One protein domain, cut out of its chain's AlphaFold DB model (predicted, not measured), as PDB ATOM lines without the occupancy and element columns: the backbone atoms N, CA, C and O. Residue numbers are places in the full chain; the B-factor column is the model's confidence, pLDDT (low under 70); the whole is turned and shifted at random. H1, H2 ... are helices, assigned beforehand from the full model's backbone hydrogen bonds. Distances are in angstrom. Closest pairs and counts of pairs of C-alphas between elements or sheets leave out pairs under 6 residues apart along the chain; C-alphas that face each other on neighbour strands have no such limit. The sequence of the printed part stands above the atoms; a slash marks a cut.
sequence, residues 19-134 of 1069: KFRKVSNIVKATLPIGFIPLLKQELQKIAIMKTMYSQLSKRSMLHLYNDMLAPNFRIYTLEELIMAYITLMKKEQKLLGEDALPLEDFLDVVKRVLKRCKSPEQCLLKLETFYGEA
ATOM      1  N   LYS A  19     -44.017 -18.835  -3.865       43.84
ATOM      2  CA  LYS A  19     -43.926 -19.131  -2.423       43.84
ATOM      3  C   LYS A  19     -42.607 -18.668  -1.783       43.84
ATOM      4  O   LYS A  19     -42.613 -18.333  -0.602       43.84
ATOM      5  N   PHE A  20     -41.514 -18.567  -2.544       45.69
ATOM      6  CA  PHE A  20     -40.198 -18.157  -2.027       45.69
ATOM      7  C   PHE A  20     -39.980 -16.631  -1.972       45.69
ATOM      8  O   PHE A  20     -39.127 -16.156  -1.227       45.69
ATOM      9  N   ARG A  21     -40.778 -15.827  -2.691       38.28
ATOM     10  CA  ARG A  21     -40.612 -14.355  -2.761       38.28
ATOM     11  C   ARG A  21     -41.113 -13.570  -1.534       38.28
ATOM     12  O   ARG A  21     -40.933 -12.359  -1.497       38.28
ATOM     13  N   LYS A  22     -41.748 -14.206  -0.540       35.25
ATOM     14  CA  LYS A  22     -42.453 -13.503   0.558       35.25
ATOM     15  C   LYS A  22     -41.641 -13.215   1.835       35.25
ATOM     16  O   LYS A  22     -42.196 -12.610   2.743       35.25
ATOM     17  N   VAL A  23     -40.365 -13.596   1.933       39.53
ATOM     18  CA  VAL A  23     -39.613 -13.534   3.214       39.53
ATOM     19  C   VAL A  23     -38.761 -12.259   3.392       39.53
ATOM     20  O   VAL A  23     -38.310 -11.977   4.494       39.53
ATOM     21  N   SER A  24     -38.582 -11.419   2.366       34.47
ATOM     22  CA  SER A  24     -37.629 -10.290   2.417       34.47
ATOM     23  C   SER A  24     -38.171  -8.933   2.903       34.47
ATOM     24  O   SER A  24     -37.404  -7.979   2.953       34.47
ATOM     25  N   ASN A  25     -39.444  -8.808   3.298       40.50
ATOM     26  CA  ASN A  25     -40.012  -7.538   3.781       40.50
ATOM     27  C   ASN A  25     -40.701  -7.705   5.149       40.50
ATOM     28  O   ASN A  25     -41.906  -7.945   5.205       40.50
ATOM     29  N   ILE A  26     -39.961  -7.539   6.255       44.03
ATOM     30  CA  ILE A  26     -40.540  -7.406   7.609       44.03
ATOM     31  C   ILE A  26     -40.037  -6.119   8.299       44.03
ATOM     32  O   ILE A  26     -38.841  -5.838   8.387       44.03
ATOM     33  N   VAL A  27     -41.009  -5.350   8.798       51.31
ATOM     34  CA  VAL A  27     -40.971  -4.036   9.477       51.31
ATOM     35  C   VAL A  27     -40.061  -4.013  10.730       51.31
ATOM     36  O   VAL A  27     -39.781  -5.061  11.312       51.31
ATOM     37  N   LYS A  28     -39.544  -2.834  11.136       55.44
ATOM     38  CA  LYS A  28     -38.711  -2.611  12.347       55.44
ATOM     39  C   LYS A  28     -39.338  -3.237  13.606       55.44
ATOM     40  O   LYS A  28     -40.505  -2.977  13.886       55.44
ATOM     41  N   ALA A  29     -38.576  -4.024  14.373       65.31
ATOM     42  CA  ALA A  29     -39.078  -4.709  15.574       65.31
ATOM     43  C   ALA A  29     -38.861  -3.872  16.852       65.31
ATOM     44  O   ALA A  29     -37.729  -3.699  17.313       65.31
ATOM     45  N   THR A  30     -39.945  -3.352  17.434       76.69
ATOM     46  CA  THR A  30     -39.948  -2.628  18.720       76.69
ATOM     47  C   THR A  30     -39.781  -3.567  19.913       76.69
ATOM     48  O   THR A  30     -40.398  -4.631  19.958       76.69
ATOM     49  N   LEU A  31     -38.970  -3.163  20.896       78.31
ATOM     50  CA  LEU A  31     -38.687  -3.960  22.093       78.31
ATOM     51  C   LEU A  31     -39.920  -4.070  23.015       78.31
ATOM     52  O   LEU A  31     -40.627  -3.079  23.205       78.31
ATOM     53  N   PRO A  32     -40.162  -5.234  23.652       79.81
ATOM     54  CA  PRO A  32     -41.280  -5.408  24.579       79.81
ATOM     55  C   PRO A  32     -41.199  -4.519  25.832       79.81
ATOM     56  O   PRO A  32     -40.119  -4.271  26.379       79.81
ATOM     57  N   ILE A  33     -42.359  -4.104  26.353       70.56
ATOM     58  CA  ILE A  33     -42.469  -3.333  27.604       70.56
ATOM     59  C   ILE A  33     -41.915  -4.179  28.766       70.56
ATOM     60  O   ILE A  33     -42.391  -5.283  29.022       70.56
ATOM     61  N   GLY A  34     -40.893  -3.668  29.464       72.50
ATOM     62  CA  GLY A  34     -40.205  -4.372  30.560       72.50
ATOM     63  C   GLY A  34     -38.915  -5.110  30.167       72.50
ATOM     64  O   GLY A  34     -38.202  -5.582  31.054       72.50
ATOM     65  N   PHE A  35     -38.550  -5.142  28.878       84.56
ATOM     66  CA  PHE A  35     -37.317  -5.781  28.397       84.56
ATOM     67  C   PHE A  35     -36.039  -5.117  28.945       84.56
ATOM     68  O   PHE A  35     -35.144  -5.799  29.435       84.56
ATOM     69  N   ILE A  36     -35.963  -3.783  28.919       82.44
ATOM     70  CA  ILE A  36     -34.785  -3.019  29.369       82.44
ATOM     71  C   ILE A  36     -34.463  -3.244  30.867       82.44
ATOM     72  O   ILE A  36     -33.301  -3.515  31.180       82.44
ATOM     73  N   PRO A  37     -35.436  -3.200  31.804       79.44
ATOM     74  CA  PRO A  37     -35.210  -3.576  33.204       79.44
ATOM     75  C   PRO A  37     -34.691  -5.011  33.399       79.44
ATOM     76  O   PRO A  37     -33.783  -5.230  34.201       79.44
ATOM     77  N   LEU A  38     -35.228  -5.984  32.655       83.00
ATOM     78  CA  LEU A  38     -34.801  -7.387  32.731       83.00
ATOM     79  C   LEU A  38     -33.398  -7.593  32.149       83.00
ATOM     80  O   LEU A  38     -32.603  -8.345  32.711       83.00
ATOM     81  N   LEU A  39     -33.070  -6.889  31.062       84.62
ATOM     82  CA  LEU A  39     -31.731  -6.900  30.482       84.62
ATOM     83  C   LEU A  39     -30.708  -6.305  31.457       84.62
ATOM     84  O   LEU A  39     -29.650  -6.894  31.649       84.62
ATOM     85  N   LYS A  40     -31.046  -5.206  32.148       82.56
ATOM     86  CA  LYS A  40     -30.207  -4.645  33.223       82.56
ATOM     87  C   LYS A  40     -29.946  -5.668  34.332       82.56
ATOM     88  O   LYS A  40     -28.801  -5.824  34.744       82.56
ATOM     89  N   GLN A  41     -30.968  -6.393  34.790       82.81
ATOM     90  CA  GLN A  41     -30.783  -7.436  35.809       82.81
ATOM     91  C   GLN A  41     -29.880  -8.581  35.333       82.81
ATOM     92  O   GLN A  41     -29.032  -9.039  36.096       82.81
ATOM     93  N   GLU A  42     -30.035  -9.055  34.094       81.62
ATOM     94  CA  GLU A  42     -29.188 -10.132  33.565       81.62
ATOM     95  C   GLU A  42     -27.743  -9.672  33.324       81.62
ATOM     96  O   GLU A  42     -26.810 -10.382  33.695       81.62
ATOM     97  N   LEU A  43     -27.528  -8.452  32.825       81.88
ATOM     98  CA  LEU A  43     -26.183  -7.884  32.685       81.88
ATOM     99  C   LEU A  43     -25.506  -7.651  34.052       81.88
ATOM    100  O   LEU A  43     -24.320  -7.941  34.204       81.88
ATOM    101  N   GLN A  44     -26.258  -7.233  35.079       79.56
ATOM    102  CA  GLN A  44     -25.748  -7.109  36.452       79.56
ATOM    103  C   GLN A  44     -25.349  -8.467  37.052       79.56
ATOM    104  O   GLN A  44     -24.319  -8.572  37.718       79.56
ATOM    105  N   LYS A  45     -26.111  -9.539  36.789       78.12
ATOM    106  CA  LYS A  45     -25.724 -10.903  37.199       78.12
ATOM    107  C   LYS A  45     -24.433 -11.356  36.517       78.12
ATOM    108  O   LYS A  45     -23.584 -11.964  37.167       78.12
ATOM    109  N   ILE A  46     -24.254 -11.019  35.237       75.25
ATOM    110  CA  ILE A  46     -23.029 -11.314  34.476       75.25
ATOM    111  C   ILE A  46     -21.808 -10.566  35.048       75.25
ATOM    112  O   ILE A  46     -20.690 -11.083  34.962       75.25
ATOM    113  N   ALA A  47     -22.008  -9.403  35.686       66.56
ATOM    114  CA  ALA A  47     -20.963  -8.656  36.393       66.56
ATOM    115  C   ALA A  47     -20.464  -9.365  37.666       66.56
ATOM    116  O   ALA A  47     -19.270  -9.338  37.953       66.56
ATOM    117  N   ILE A  48     -21.370 -10.011  38.410       68.06
ATOM    118  CA  ILE A  48     -21.091 -10.603  39.732       68.06
ATOM    119  C   ILE A  48     -20.649 -12.076  39.620       68.06
ATOM    120  O   ILE A  48     -19.877 -12.562  40.444       68.06
ATOM    121  N   MET A  49     -21.100 -12.807  38.594       62.75
ATOM    122  CA  MET A  49     -20.770 -14.226  38.399       62.75
ATOM    123  C   MET A  49     -19.449 -14.456  37.629       62.75
ATOM    124  O   MET A  49     -19.092 -13.723  36.699       62.75
ATOM    125  N   LYS A  50     -18.740 -15.549  37.960       57.38
ATOM    126  CA  LYS A  50     -17.612 -16.093  37.171       57.38
ATOM    127  C   LYS A  50     -18.180 -16.774  35.909       57.38
ATOM    128  O   LYS A  50     -18.496 -17.956  35.914       57.38
ATOM    129  N   THR A  51     -18.435 -15.991  34.867       60.34
ATOM    130  CA  THR A  51     -19.107 -16.415  33.622       60.34
ATOM    131  C   THR A  51     -18.126 -16.875  32.529       60.34
ATOM    132  O   THR A  51     -17.011 -16.367  32.470       60.34
ATOM    133  N   MET A  52     -18.556 -17.806  31.655       59.25
ATOM    134  CA  MET A  52     -17.794 -18.378  30.514       59.25
ATOM    135  C   MET A  52     -17.830 -17.524  29.225       59.25
ATOM    136  O   MET A  52     -17.628 -18.050  28.138       59.25
ATOM    137  N   TYR A  53     -18.130 -16.225  29.312       72.88
ATOM    138  CA  TYR A  53     -18.100 -15.353  28.127       72.88
ATOM    139  C   TYR A  53     -16.678 -14.874  27.846       72.88
ATOM    140  O   TYR A  53     -15.890 -14.705  28.781       72.88
ATOM    141  N   SER A  54     -16.376 -14.599  26.574       70.69
ATOM    142  CA  SER A  54     -15.094 -14.003  26.191       70.69
ATOM    143  C   SER A  54     -14.858 -12.671  26.923       70.69
ATOM    144  O   SER A  54     -15.799 -11.965  27.317       70.69
ATOM    145  N   GLN A  55     -13.588 -12.314  27.123       73.06
ATOM    146  CA  GLN A  55     -13.219 -11.100  27.850       73.06
ATOM    147  C   GLN A  55     -13.739  -9.837  27.137       73.06
ATOM    148  O   GLN A  55     -14.236  -8.923  27.806       73.06
ATOM    149  N   LEU A  56     -13.724  -9.833  25.799       77.75
ATOM    150  CA  LEU A  56     -14.300  -8.791  24.948       77.75
ATOM    151  C   LEU A  56     -15.829  -8.692  25.083       77.75
ATOM    152  O   LEU A  56     -16.351  -7.602  25.350       77.75
ATOM    153  N   SER A  57     -16.552  -9.815  24.971       76.44
ATOM    154  CA  SER A  57     -18.016  -9.855  25.120       76.44
ATOM    155  C   SER A  57     -18.434  -9.336  26.497       76.44
ATOM    156  O   SER A  57     -19.370  -8.537  26.608       76.44
ATOM    157  N   LYS A  58     -17.711  -9.744  27.553       78.25
ATOM    158  CA  LYS A  58     -17.994  -9.366  28.943       78.25
ATOM    159  C   LYS A  58     -17.769  -7.875  29.203       78.25
ATOM    160  O   LYS A  58     -18.657  -7.238  29.764       78.25
ATOM    161  N   ARG A  59     -16.636  -7.292  28.785       78.50
ATOM    162  CA  ARG A  59     -16.381  -5.843  28.955       78.50
ATOM    163  C   ARG A  59     -17.385  -4.995  28.183       78.50
ATOM    164  O   ARG A  59     -17.932  -4.049  28.742       78.50
ATOM    165  N   SER A  60     -17.707  -5.393  26.956       81.62
ATOM    166  CA  SER A  60     -18.679  -4.687  26.113       81.62
ATOM    167  C   SER A  60     -20.092  -4.721  26.702       81.62
ATOM    168  O   SER A  60     -20.805  -3.722  26.680       81.62
ATOM    169  N   MET A  61     -20.489  -5.857  27.289       83.12
ATOM    170  CA  MET A  61     -21.772  -6.012  27.985       83.12
ATOM    171  C   MET A  61     -21.853  -5.156  29.255       83.12
ATOM    172  O   MET A  61     -22.904  -4.580  29.540       83.12
ATOM    173  N   LEU A  62     -20.751  -5.033  30.000       81.12
ATOM    174  CA  LEU A  62     -20.671  -4.177  31.187       81.12
ATOM    175  C   LEU A  62     -20.658  -2.686  30.828       81.12
ATOM    176  O   LEU A  62     -21.295  -1.893  31.518       81.12
ATOM    177  N   HIS A  63     -20.001  -2.306  29.731       82.50
ATOM    178  CA  HIS A  63     -20.077  -0.945  29.200       82.50
ATOM    179  C   HIS A  63     -21.497  -0.592  28.762       82.50
ATOM    180  O   HIS A  63     -22.003   0.458  29.145       82.50
ATOM    181  N   LEU A  64     -22.177  -1.504  28.058       83.69
ATOM    182  CA  LEU A  64     -23.581  -1.314  27.700       83.69
ATOM    183  C   LEU A  64     -24.459  -1.182  28.955       83.69
ATOM    184  O   LEU A  64     -25.334  -0.324  29.000       83.69
ATOM    185  N   TYR A  65     -24.209  -1.980  29.999       83.88
ATOM    186  CA  TYR A  65     -24.917  -1.859  31.275       83.88
ATOM    187  C   TYR A  65     -24.714  -0.486  31.935       83.88
ATOM    188  O   TYR A  65     -25.689   0.117  32.384       83.88
ATOM    189  N   ASN A  66     -23.483   0.033  31.945       81.25
ATOM    190  CA  ASN A  66     -23.182   1.367  32.469       81.25
ATOM    191  C   ASN A  66     -23.864   2.475  31.652       81.25
ATOM    192  O   ASN A  66     -24.478   3.364  32.242       81.25
ATOM    193  N   ASP A  67     -23.843   2.393  30.319       82.50
ATOM    194  CA  ASP A  67     -24.544   3.347  29.450       82.50
ATOM    195  C   ASP A  67     -26.057   3.327  29.714       82.50
ATOM    196  O   ASP A  67     -26.705   4.373  29.779       82.50
ATOM    197  N   MET A  68     -26.621   2.143  29.964       80.06
ATOM    198  CA  MET A  68     -28.031   1.978  30.308       80.06
ATOM    199  C   MET A  68     -28.410   2.580  31.676       80.06
ATOM    200  O   MET A  68     -29.601   2.807  31.912       80.06
ATOM    201  N   LEU A  69     -27.464   2.812  32.598       77.38
ATOM    202  CA  LEU A  69     -27.719   3.434  33.910       77.38
ATOM    203  C   LEU A  69     -27.795   4.969  33.849       77.38
ATOM    204  O   LEU A  69     -28.332   5.579  34.775       77.38
ATOM    205  N   ALA A  70     -27.317   5.595  32.771       78.31
ATOM    206  CA  ALA A  70     -27.399   7.040  32.602       78.31
ATOM    207  C   ALA A  70     -28.867   7.512  32.462       78.31
ATOM    208  O   ALA A  70     -29.655   6.867  31.762       78.31
ATOM    209  N   PRO A  71     -29.252   8.668  33.047       63.62
ATOM    210  CA  PRO A  71     -30.639   9.159  33.031       63.62
ATOM    211  C   PRO A  71     -31.184   9.467  31.622       63.62
ATOM    212  O   PRO A  71     -32.395   9.592  31.444       63.62
ATOM    213  N   ASN A  72     -30.313   9.535  30.609       67.56
ATOM    214  CA  ASN A  72     -30.651   9.941  29.245       67.56
ATOM    215  C   ASN A  72     -30.707   8.769  28.239       67.56
ATOM    216  O   ASN A  72     -30.908   9.003  27.048       67.56
ATOM    217  N   PHE A  73     -30.521   7.515  28.671       74.62
ATOM    218  CA  PHE A  73     -30.436   6.369  27.758       74.62
ATOM    219  C   PHE A  73     -31.812   5.946  27.209       74.62
ATOM    220  O   PHE A  73     -32.714   5.595  27.973       74.62
ATOM    221  N   ARG A  74     -31.979   5.950  25.877       72.50
ATOM    222  CA  ARG A  74     -33.235   5.598  25.185       72.50
ATOM    223  C   ARG A  74     -32.963   4.707  23.968       72.50
ATOM    224  O   ARG A  74     -32.349   5.158  23.010       72.50
ATOM    225  N   ILE A  75     -33.447   3.464  24.006       79.12
ATOM    226  CA  ILE A  75     -33.437   2.506  22.887       79.12
ATOM    227  C   ILE A  75     -34.821   1.862  22.809       79.12
ATOM    228  O   ILE A  75     -35.333   1.397  23.831       79.12
ATOM    229  N   TYR A  76     -35.416   1.833  21.615       75.75
ATOM    230  CA  TYR A  76     -36.809   1.411  21.431       75.75
ATOM    231  C   TYR A  76     -36.961   0.195  20.517       75.75
ATOM    232  O   TYR A  76     -37.992  -0.478  20.563       75.75
ATOM    233  N   THR A  77     -35.944  -0.126  19.718       80.75
ATOM    234  CA  THR A  77     -35.975  -1.264  18.791       80.75
ATOM    235  C   THR A  77     -34.848  -2.256  19.046       80.75
ATOM    236  O   THR A  77     -33.800  -1.927  19.605       80.75
ATOM    237  N   LEU A  78     -35.075  -3.504  18.631       77.75
ATOM    238  CA  LEU A  78     -34.084  -4.572  18.740       77.75
ATOM    239  C   LEU A  78     -32.827  -4.266  17.907       77.75
ATOM    240  O   LEU A  78     -31.712  -4.556  18.328       77.75
ATOM    241  N   GLU A  79     -33.013  -3.628  16.752       75.44
ATOM    242  CA  GLU A  79     -31.952  -3.227  15.823       75.44
ATOM    243  C   GLU A  79     -31.029  -2.164  16.444       75.44
ATOM    244  O   GLU A  79     -29.808  -2.303  16.408       75.44
ATOM    245  N   GLU A  80     -31.602  -1.140  17.087       76.75
ATOM    246  CA  GLU A  80     -30.847  -0.102  17.806       76.75
ATOM    247  C   GLU A  80     -30.031  -0.685  18.969       76.75
ATOM    248  O   GLU A  80     -28.885  -0.289  19.176       76.75
ATOM    249  N   LEU A  81     -30.591  -1.657  19.700       81.25
ATOM    250  CA  LEU A  81     -29.906  -2.328  20.807       81.25
ATOM    251  C   LEU A  81     -28.691  -3.130  20.330       81.25
ATOM    252  O   LEU A  81     -27.607  -3.021  20.904       81.25
ATOM    253  N   ILE A  82     -28.872  -3.933  19.280       79.12
ATOM    254  CA  ILE A  82     -27.804  -4.758  18.710       79.12
ATOM    255  C   ILE A  82     -26.713  -3.857  18.117       79.12
ATOM    256  O   ILE A  82     -25.530  -4.091  18.356       79.12
ATOM    257  N   MET A  83     -27.083  -2.775  17.425       74.00
ATOM    258  CA  MET A  83     -26.118  -1.820  16.874       74.00
ATOM    259  C   MET A  83     -25.353  -1.046  17.951       74.00
ATOM    260  O   MET A  83     -24.141  -0.851  17.813       74.00
ATOM    261  N   ALA A  84     -26.009  -0.642  19.042       78.44
ATOM    262  CA  ALA A  84     -25.334  -0.026  20.184       78.44
ATOM    263  C   ALA A  84     -24.288  -0.981  20.786       78.44
ATOM    264  O   ALA A  84     -23.143  -0.582  21.012       78.44
ATOM    265  N   TYR A  85     -24.639  -2.262  20.943       82.81
ATOM    266  CA  TYR A  85     -23.713  -3.285  21.424       82.81
ATOM    267  C   TYR A  85     -22.543  -3.537  20.462       82.81
ATOM    268  O   TYR A  85     -21.394  -3.543  20.895       82.81
ATOM    269  N   ILE A  86     -22.798  -3.668  19.154       75.31
ATOM    270  CA  ILE A  86     -21.742  -3.833  18.136       75.31
ATOM    271  C   ILE A  86     -20.775  -2.641  18.151       75.31
ATOM    272  O   ILE A  86     -19.566  -2.812  17.991       75.31
ATOM    273  N   THR A  87     -21.284  -1.425  18.355       78.25
ATOM    274  CA  THR A  87     -20.455  -0.211  18.399       78.25
ATOM    275  C   THR A  87     -19.538  -0.197  19.625       78.25
ATOM    276  O   THR A  87     -18.367   0.171  19.509       78.25
ATOM    277  N   LEU A  88     -20.038  -0.639  20.783       79.88
ATOM    278  CA  LEU A  88     -19.240  -0.802  22.003       79.88
ATOM    279  C   LEU A  88     -18.226  -1.942  21.873       79.88
ATOM    280  O   LEU A  88     -17.059  -1.740  22.193       79.88
ATOM    281  N   MET A  89     -18.628  -3.081  21.300       77.06
ATOM    282  CA  MET A  89     -17.725  -4.191  20.981       77.06
ATOM    283  C   MET A  89     -16.559  -3.736  20.111       77.06
ATOM    284  O   MET A  89     -15.417  -4.016  20.440       77.06
ATOM    285  N   LYS A  90     -16.813  -2.962  19.051       76.94
ATOM    286  CA  LYS A  90     -15.749  -2.423  18.186       76.94
ATOM    287  C   LYS A  90     -14.823  -1.433  18.905       76.94
ATOM    288  O   LYS A  90     -13.655  -1.323  18.537       76.94
ATOM    289  N   LYS A  91     -15.318  -0.692  19.907       78.88
ATOM    290  CA  LYS A  91     -14.481   0.181  20.750       78.88
ATOM    291  C   LYS A  91     -13.598  -0.635  21.697       78.88
ATOM    292  O   LYS A  91     -12.399  -0.384  21.744       78.88
ATOM    293  N   GLU A  92     -14.164  -1.624  22.386       78.25
ATOM    294  CA  GLU A  92     -13.412  -2.524  23.275       78.25
ATOM    295  C   GLU A  92     -12.423  -3.405  22.495       78.25
ATOM    296  O   GLU A  92     -11.310  -3.640  22.956       78.25
ATOM    297  N   GLN A  93     -12.772  -3.807  21.269       76.62
ATOM    298  CA  GLN A  93     -11.912  -4.584  20.374       76.62
ATOM    299  C   GLN A  93     -10.617  -3.828  20.054       76.62
ATOM    300  O   GLN A  93      -9.533  -4.399  20.125       76.62
ATOM    301  N   LYS A  94     -10.711  -2.517  19.780       75.56
ATOM    302  CA  LYS A  94      -9.536  -1.656  19.559       75.56
ATOM    303  C   LYS A  94      -8.662  -1.485  20.806       75.56
ATOM    304  O   LYS A  94      -7.479  -1.201  20.658       75.56
ATOM    305  N   LEU A  95      -9.228  -1.623  22.006       72.94
ATOM    306  CA  LEU A  95      -8.498  -1.510  23.274       72.94
ATOM    307  C   LEU A  95      -7.833  -2.832  23.696       72.94
ATOM    308  O   LEU A  95      -6.814  -2.795  24.380       72.94
ATOM    309  N   LEU A  96      -8.403  -3.979  23.308       72.44
ATOM    310  CA  LEU A  96      -7.937  -5.323  23.682       72.44
ATOM    311  C   LEU A  96      -7.102  -6.032  22.600       72.44
ATOM    312  O   LEU A  96      -6.341  -6.931  22.941       72.44
ATOM    313  N   GLY A  97      -7.224  -5.640  21.327       59.78
ATOM    314  CA  GLY A  97      -6.462  -6.228  20.219       59.78
ATOM    315  C   GLY A  97      -6.909  -7.632  19.784       59.78
ATOM    316  O   GLY A  97      -6.076  -8.404  19.325       59.78
ATOM    317  N   GLU A  98      -8.192  -7.985  19.938       63.91
ATOM    318  CA  GLU A  98      -8.750  -9.281  19.499       63.91
ATOM    319  C   GLU A  98      -9.399  -9.193  18.097       63.91
ATOM    320  O   GLU A  98     -10.072  -8.213  17.785       63.91
ATOM    321  N   ASP A  99      -9.258 -10.227  17.255       55.56
ATOM    322  CA  ASP A  99      -9.742 -10.211  15.856       55.56
ATOM    323  C   ASP A  99     -11.211 -10.647  15.675       55.56
ATOM    324  O   ASP A  99     -11.859 -10.267  14.697       55.56
ATOM    325  N   ALA A 100     -11.775 -11.420  16.609       58.91
ATOM    326  CA  ALA A 100     -13.116 -11.995  16.476       58.91
ATOM    327  C   ALA A 100     -14.174 -11.199  17.259       58.91
ATOM    328  O   ALA A 100     -13.965 -10.840  18.413       58.91
ATOM    329  N   LEU A 101     -15.339 -10.966  16.643       60.78
ATOM    330  CA  LEU A 101     -16.505 -10.321  17.262       60.78
ATOM    331  C   LEU A 101     -17.539 -11.400  17.641       60.78
ATOM    332  O   LEU A 101     -18.302 -11.816  16.767       60.78
ATOM    333  N   PRO A 102     -17.624 -11.854  18.907       65.81
ATOM    334  CA  PRO A 102     -18.529 -12.929  19.313       65.81
ATOM    335  C   PRO A 102     -19.932 -12.362  19.569       65.81
ATOM    336  O   PRO A 102     -20.418 -12.284  20.695       65.81
ATOM    337  N   LEU A 103     -20.590 -11.899  18.502       71.56
ATOM    338  CA  LEU A 103     -21.924 -11.298  18.588       71.56
ATOM    339  C   LEU A 103     -22.976 -12.298  19.102       71.56
ATOM    340  O   LEU A 103     -23.936 -11.897  19.761       71.56
ATOM    341  N   GLU A 104     -22.767 -13.590  18.843       68.81
ATOM    342  CA  GLU A 104     -23.649 -14.685  19.261       68.81
ATOM    343  C   GLU A 104     -23.853 -14.733  20.781       68.81
ATOM    344  O   GLU A 104     -24.989 -14.889  21.227       68.81
ATOM    345  N   ASP A 105     -22.804 -14.471  21.573       75.81
ATOM    346  CA  ASP A 105     -22.880 -14.446  23.042       75.81
ATOM    347  C   ASP A 105     -23.949 -13.460  23.533       75.81
ATOM    348  O   ASP A 105     -24.731 -13.743  24.447       75.81
ATOM    349  N   PHE A 106     -23.993 -12.276  22.918       80.50
ATOM    350  CA  PHE A 106     -24.944 -11.230  23.270       80.50
ATOM    351  C   PHE A 106     -26.332 -11.501  22.706       80.50
ATOM    352  O   PHE A 106     -27.323 -11.285  23.405       80.50
ATOM    353  N   LEU A 107     -26.429 -12.023  21.480       79.69
ATOM    354  CA  LEU A 107     -27.711 -12.423  20.899       79.69
ATOM    355  C   LEU A 107     -28.380 -13.528  21.726       79.69
ATOM    356  O   LEU A 107     -29.590 -13.464  21.936       79.69
ATOM    357  N   ASP A 108     -27.620 -14.462  22.300       78.50
ATOM    358  CA  ASP A 108     -28.131 -15.488  23.217       78.50
ATOM    359  C   ASP A 108     -28.604 -14.917  24.558       78.50
ATOM    360  O   ASP A 108     -29.595 -15.384  25.139       78.50
ATOM    361  N   VAL A 109     -27.920 -13.897  25.085       80.31
ATOM    362  CA  VAL A 109     -28.397 -13.146  26.258       80.31
ATOM    363  C   VAL A 109     -29.712 -12.442  25.918       80.31
ATOM    364  O   VAL A 109     -30.707 -12.642  26.617       80.31
ATOM    365  N   VAL A 110     -29.768 -11.705  24.808       82.00
ATOM    366  CA  VAL A 110     -30.972 -10.998  24.346       82.00
ATOM    367  C   VAL A 110     -32.125 -11.973  24.095       82.00
ATOM    368  O   VAL A 110     -33.239 -11.725  24.555       82.00
ATOM    369  N   LYS A 111     -31.874 -13.126  23.465       80.38
ATOM    370  CA  LYS A 111     -32.864 -14.188  23.227       80.38
ATOM    371  C   LYS A 111     -33.412 -14.754  24.536       80.38
ATOM    372  O   LYS A 111     -34.623 -14.945  24.661       80.38
ATOM    373  N   ARG A 112     -32.557 -14.981  25.541       81.38
ATOM    374  CA  ARG A 112     -32.991 -15.414  26.884       81.38
ATOM    375  C   ARG A 112     -33.846 -14.364  27.589       81.38
ATOM    376  O   ARG A 112     -34.840 -14.734  28.211       81.38
ATOM    377  N   VAL A 113     -33.499 -13.080  27.480       82.69
ATOM    378  CA  VAL A 113     -34.291 -11.992  28.077       82.69
ATOM    379  C   VAL A 113     -35.625 -11.809  27.349       82.69
ATOM    380  O   VAL A 113     -36.664 -11.699  28.002       82.69
ATOM    381  N   LEU A 114     -35.638 -11.860  26.014       81.50
ATOM    382  CA  LEU A 114     -36.861 -11.767  25.209       81.50
ATOM    383  C   LEU A 114     -37.846 -12.887  25.551       81.50
ATOM    384  O   LEU A 114     -39.022 -12.606  25.747       81.50
ATOM    385  N   LYS A 115     -37.383 -14.131  25.730       80.44
ATOM    386  CA  LYS A 115     -38.244 -15.257  26.146       80.44
ATOM    387  C   LYS A 115     -38.954 -15.044  27.490       80.44
ATOM    388  O   LYS A 115     -39.947 -15.709  27.755       80.44
ATOM    389  N   ARG A 116     -38.453 -14.146  28.344       80.25
ATOM    390  CA  ARG A 116     -39.066 -13.801  29.638       80.25
ATOM    391  C   ARG A 116     -40.021 -12.604  29.560       80.25
ATOM    392  O   ARG A 116     -40.670 -12.288  30.553       80.25
ATOM    393  N   CYS A 117     -40.107 -11.934  28.413       79.81
ATOM    394  CA  CYS A 117     -40.993 -10.791  28.203       79.81
ATOM    395  C   CYS A 117     -42.368 -11.232  27.680       79.81
ATOM    396  O   CYS A 117     -42.495 -12.252  27.006       79.81
ATOM    397  N   LYS A 118     -43.406 -10.429  27.947       65.50
ATOM    398  CA  LYS A 118     -44.723 -10.596  27.311       65.50
ATOM    399  C   LYS A 118     -44.637 -10.113  25.851       65.50
ATOM    400  O   LYS A 118     -44.022  -9.082  25.603       65.50
ATOM    401  N   SER A 119     -45.204 -10.884  24.915       69.50
ATOM    402  CA  SER A 119     -45.197 -10.670  23.448       69.50
ATOM    403  C   SER A 119     -43.812 -10.487  22.778       69.50
ATOM    404  O   SER A 119     -43.555  -9.440  22.183       69.50
ATOM    405  N   PRO A 120     -42.907 -11.486  22.824       72.06
ATOM    406  CA  PRO A 120     -41.580 -11.391  22.208       72.06
ATOM    407  C   PRO A 120     -41.536 -11.817  20.732       72.06
ATOM    408  O   PRO A 120     -40.482 -11.728  20.111       72.06
ATOM    409  N   GLU A 121     -42.650 -12.291  20.172       71.62
ATOM    410  CA  GLU A 121     -42.726 -13.017  18.895       71.62
ATOM    411  C   GLU A 121     -42.118 -12.249  17.715       71.62
ATOM    412  O   GLU A 121     -41.280 -12.801  17.009       71.62
ATOM    413  N   GLN A 122     -42.441 -10.961  17.551       69.12
ATOM    414  CA  GLN A 122     -41.871 -10.135  16.475       69.12
ATOM    415  C   GLN A 122     -40.359  -9.918  16.629       69.12
ATOM    416  O   GLN A 122     -39.625  -9.933  15.642       69.12
ATOM    417  N   CYS A 123     -39.879  -9.742  17.863       70.62
ATOM    418  CA  CYS A 123     -38.452  -9.604  18.139       70.62
ATOM    419  C   CYS A 123     -37.715 -10.938  17.974       70.62
ATOM    420  O   CYS A 123     -36.613 -10.932  17.447       70.62
ATOM    421  N   LEU A 124     -38.301 -12.074  18.369       71.06
ATOM    422  CA  LEU A 124     -37.697 -13.402  18.214       71.06
ATOM    423  C   LEU A 124     -37.600 -13.821  16.742       71.06
ATOM    424  O   LEU A 124     -36.535 -14.270  16.332       71.06
ATOM    425  N   LEU A 125     -38.650 -13.593  15.945       62.88
ATOM    426  CA  LEU A 125     -38.632 -13.825  14.494       62.88
ATOM    427  C   LEU A 125     -37.563 -12.975  13.799       62.88
ATOM    428  O   LEU A 125     -36.833 -13.464  12.941       62.88
ATOM    429  N   LYS A 126     -37.426 -11.702  14.190       67.31
ATOM    430  CA  LYS A 126     -36.395 -10.831  13.619       67.31
ATOM    431  C   LYS A 126     -34.991 -11.169  14.128       67.31
ATOM    432  O   LYS A 126     -34.023 -11.078  13.383       67.31
ATOM    433  N   LEU A 127     -34.858 -11.649  15.361       67.69
ATOM    434  CA  LEU A 127     -33.594 -12.153  15.898       67.69
ATOM    435  C   LEU A 127     -33.150 -13.437  15.170       67.69
ATOM    436  O   LEU A 127     -31.964 -13.606  14.915       67.69
ATOM    437  N   GLU A 128     -34.090 -14.285  14.739       61.16
ATOM    438  CA  GLU A 128     -33.819 -15.429  13.854       61.16
ATOM    439  C   GLU A 128     -33.375 -15.011  12.444       61.16
ATOM    440  O   GLU A 128     -32.562 -15.715  11.854       61.16
ATOM    441  N   THR A 129     -33.791 -13.846  11.923       59.75
ATOM    442  CA  THR A 129     -33.218 -13.313  10.668       59.75
ATOM    443  C   THR A 129     -31.755 -12.884  10.813       59.75
ATOM    444  O   THR A 129     -30.980 -13.114   9.893       59.75
ATOM    445  N   PHE A 130     -31.332 -12.386  11.983       56.31
ATOM    446  CA  PHE A 130     -29.911 -12.124  12.264       56.31
ATOM    447  C   PHE A 130     -29.091 -13.417  12.432       56.31
ATOM    448  O   PHE A 130     -27.915 -13.431  12.085       56.31
ATOM    449  N   TYR A 131     -29.708 -14.515  12.894       53.38
ATOM    450  CA  TYR A 131     -29.110 -15.858  12.791       53.38
ATOM    451  C   TYR A 131     -29.100 -16.377  11.337       53.38
ATOM    452  O   TYR A 131     -28.210 -17.131  10.954       53.38
ATOM    453  N   GLY A 132     -30.095 -15.995  10.528       47.66
ATOM    454  CA  GLY A 132     -30.334 -16.489   9.169       47.66
ATOM    455  C   GLY A 132     -29.533 -15.804   8.056       47.66
ATOM    456  O   GLY A 132     -29.195 -16.468   7.082       47.66
ATOM    457  N   GLU A 133     -29.147 -14.532   8.191       46.75
ATOM    458  CA  GLU A 133     -28.213 -13.876   7.251       46.75
ATOM    459  C   GLU A 133     -26.812 -14.532   7.249       46.75
ATOM    460  O   GLU A 133     -26.025 -14.300   6.333       46.75
ATOM    461  N   ALA A 134     -26.523 -15.420   8.211       41.91
ATOM    462  CA  ALA A 134     -25.299 -16.218   8.282       41.91
ATOM    463  C   ALA A 134     -25.395 -17.638   7.658       41.91
ATOM    464  O   ALA A 134     -24.370 -18.313   7.572       41.91
TER     465      ALA A 134
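This is residues 19 to 134 of the 1069 residues of an uncharacterized protein of Cyberlindnera jadinii (strain ATCC 18201 / CBS 1600 / BCRC 20928 / JCM 3617 / NBRC 0987 / NRRL Y-1542) (UniProt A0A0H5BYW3). Five helices make a compact, mostly crossed cluster: H1, H2 and H4 touch one another, H3 crosses H2 on its side away from H1, and H5 folds back beside H4 as a helical hairpin. A tail with no named element, residues 19 to 34, leads in from one end of the longest axis to H1. The printed part has 116 residues, with five named helices in the order H1 to H5 and no named strand; the class is all helix. The radius of gyration of the C-alphas is 14.8 A and the spans are 46 by 32 by 26 A.

H1, residues 35 to 48, touches H2, residues 55 to 69, at a steep tilt of 49 degrees, opposite ways; their closest C-alphas, Lys 40 and Tyr 65, are 6.3 A apart. H2 touches H3, residues 78 to 96, at a steep tilt of 54 degrees, opposite ways, closest at the C-alphas of Ser 60 and Met 89, 5.2 A. H4, residues 103 to 114, touches H1 with residues 109 to 114 alone, closest at the C-alphas of Val 113 and Leu 39, 6.2 A. H4 also touches H2, closest at the C-alphas of Asp 105 and Ser 57, 7.0 A. H5, residues 121 to 132, touches H4 in a hairpin at a shallow tilt of 15 degrees, opposite ways, closest at the C-alphas of Leu 124 and Lys 111, 7.0 A. H1 and H3 are apart. In H1 to H5 every O i to N i+4 pair is within hydrogen-bond range.

H1 begins at C-alpha 35, (-37.317, -5.781, 28.397), and is 20.4 A long. H2 is 21.4 A and H3 26.6 A long. H5 ends at C-alpha 132, (-30.334, -16.489, 9.169).

The C-alphas farthest apart, Lys 19 and Ile 48, are 48.7 A apart. The printed part has no cut, and its four links between helices are short. Mean pLDDT of the printed part is 70.9; residues 19 to 29 and 125 to 134 are among those under 70.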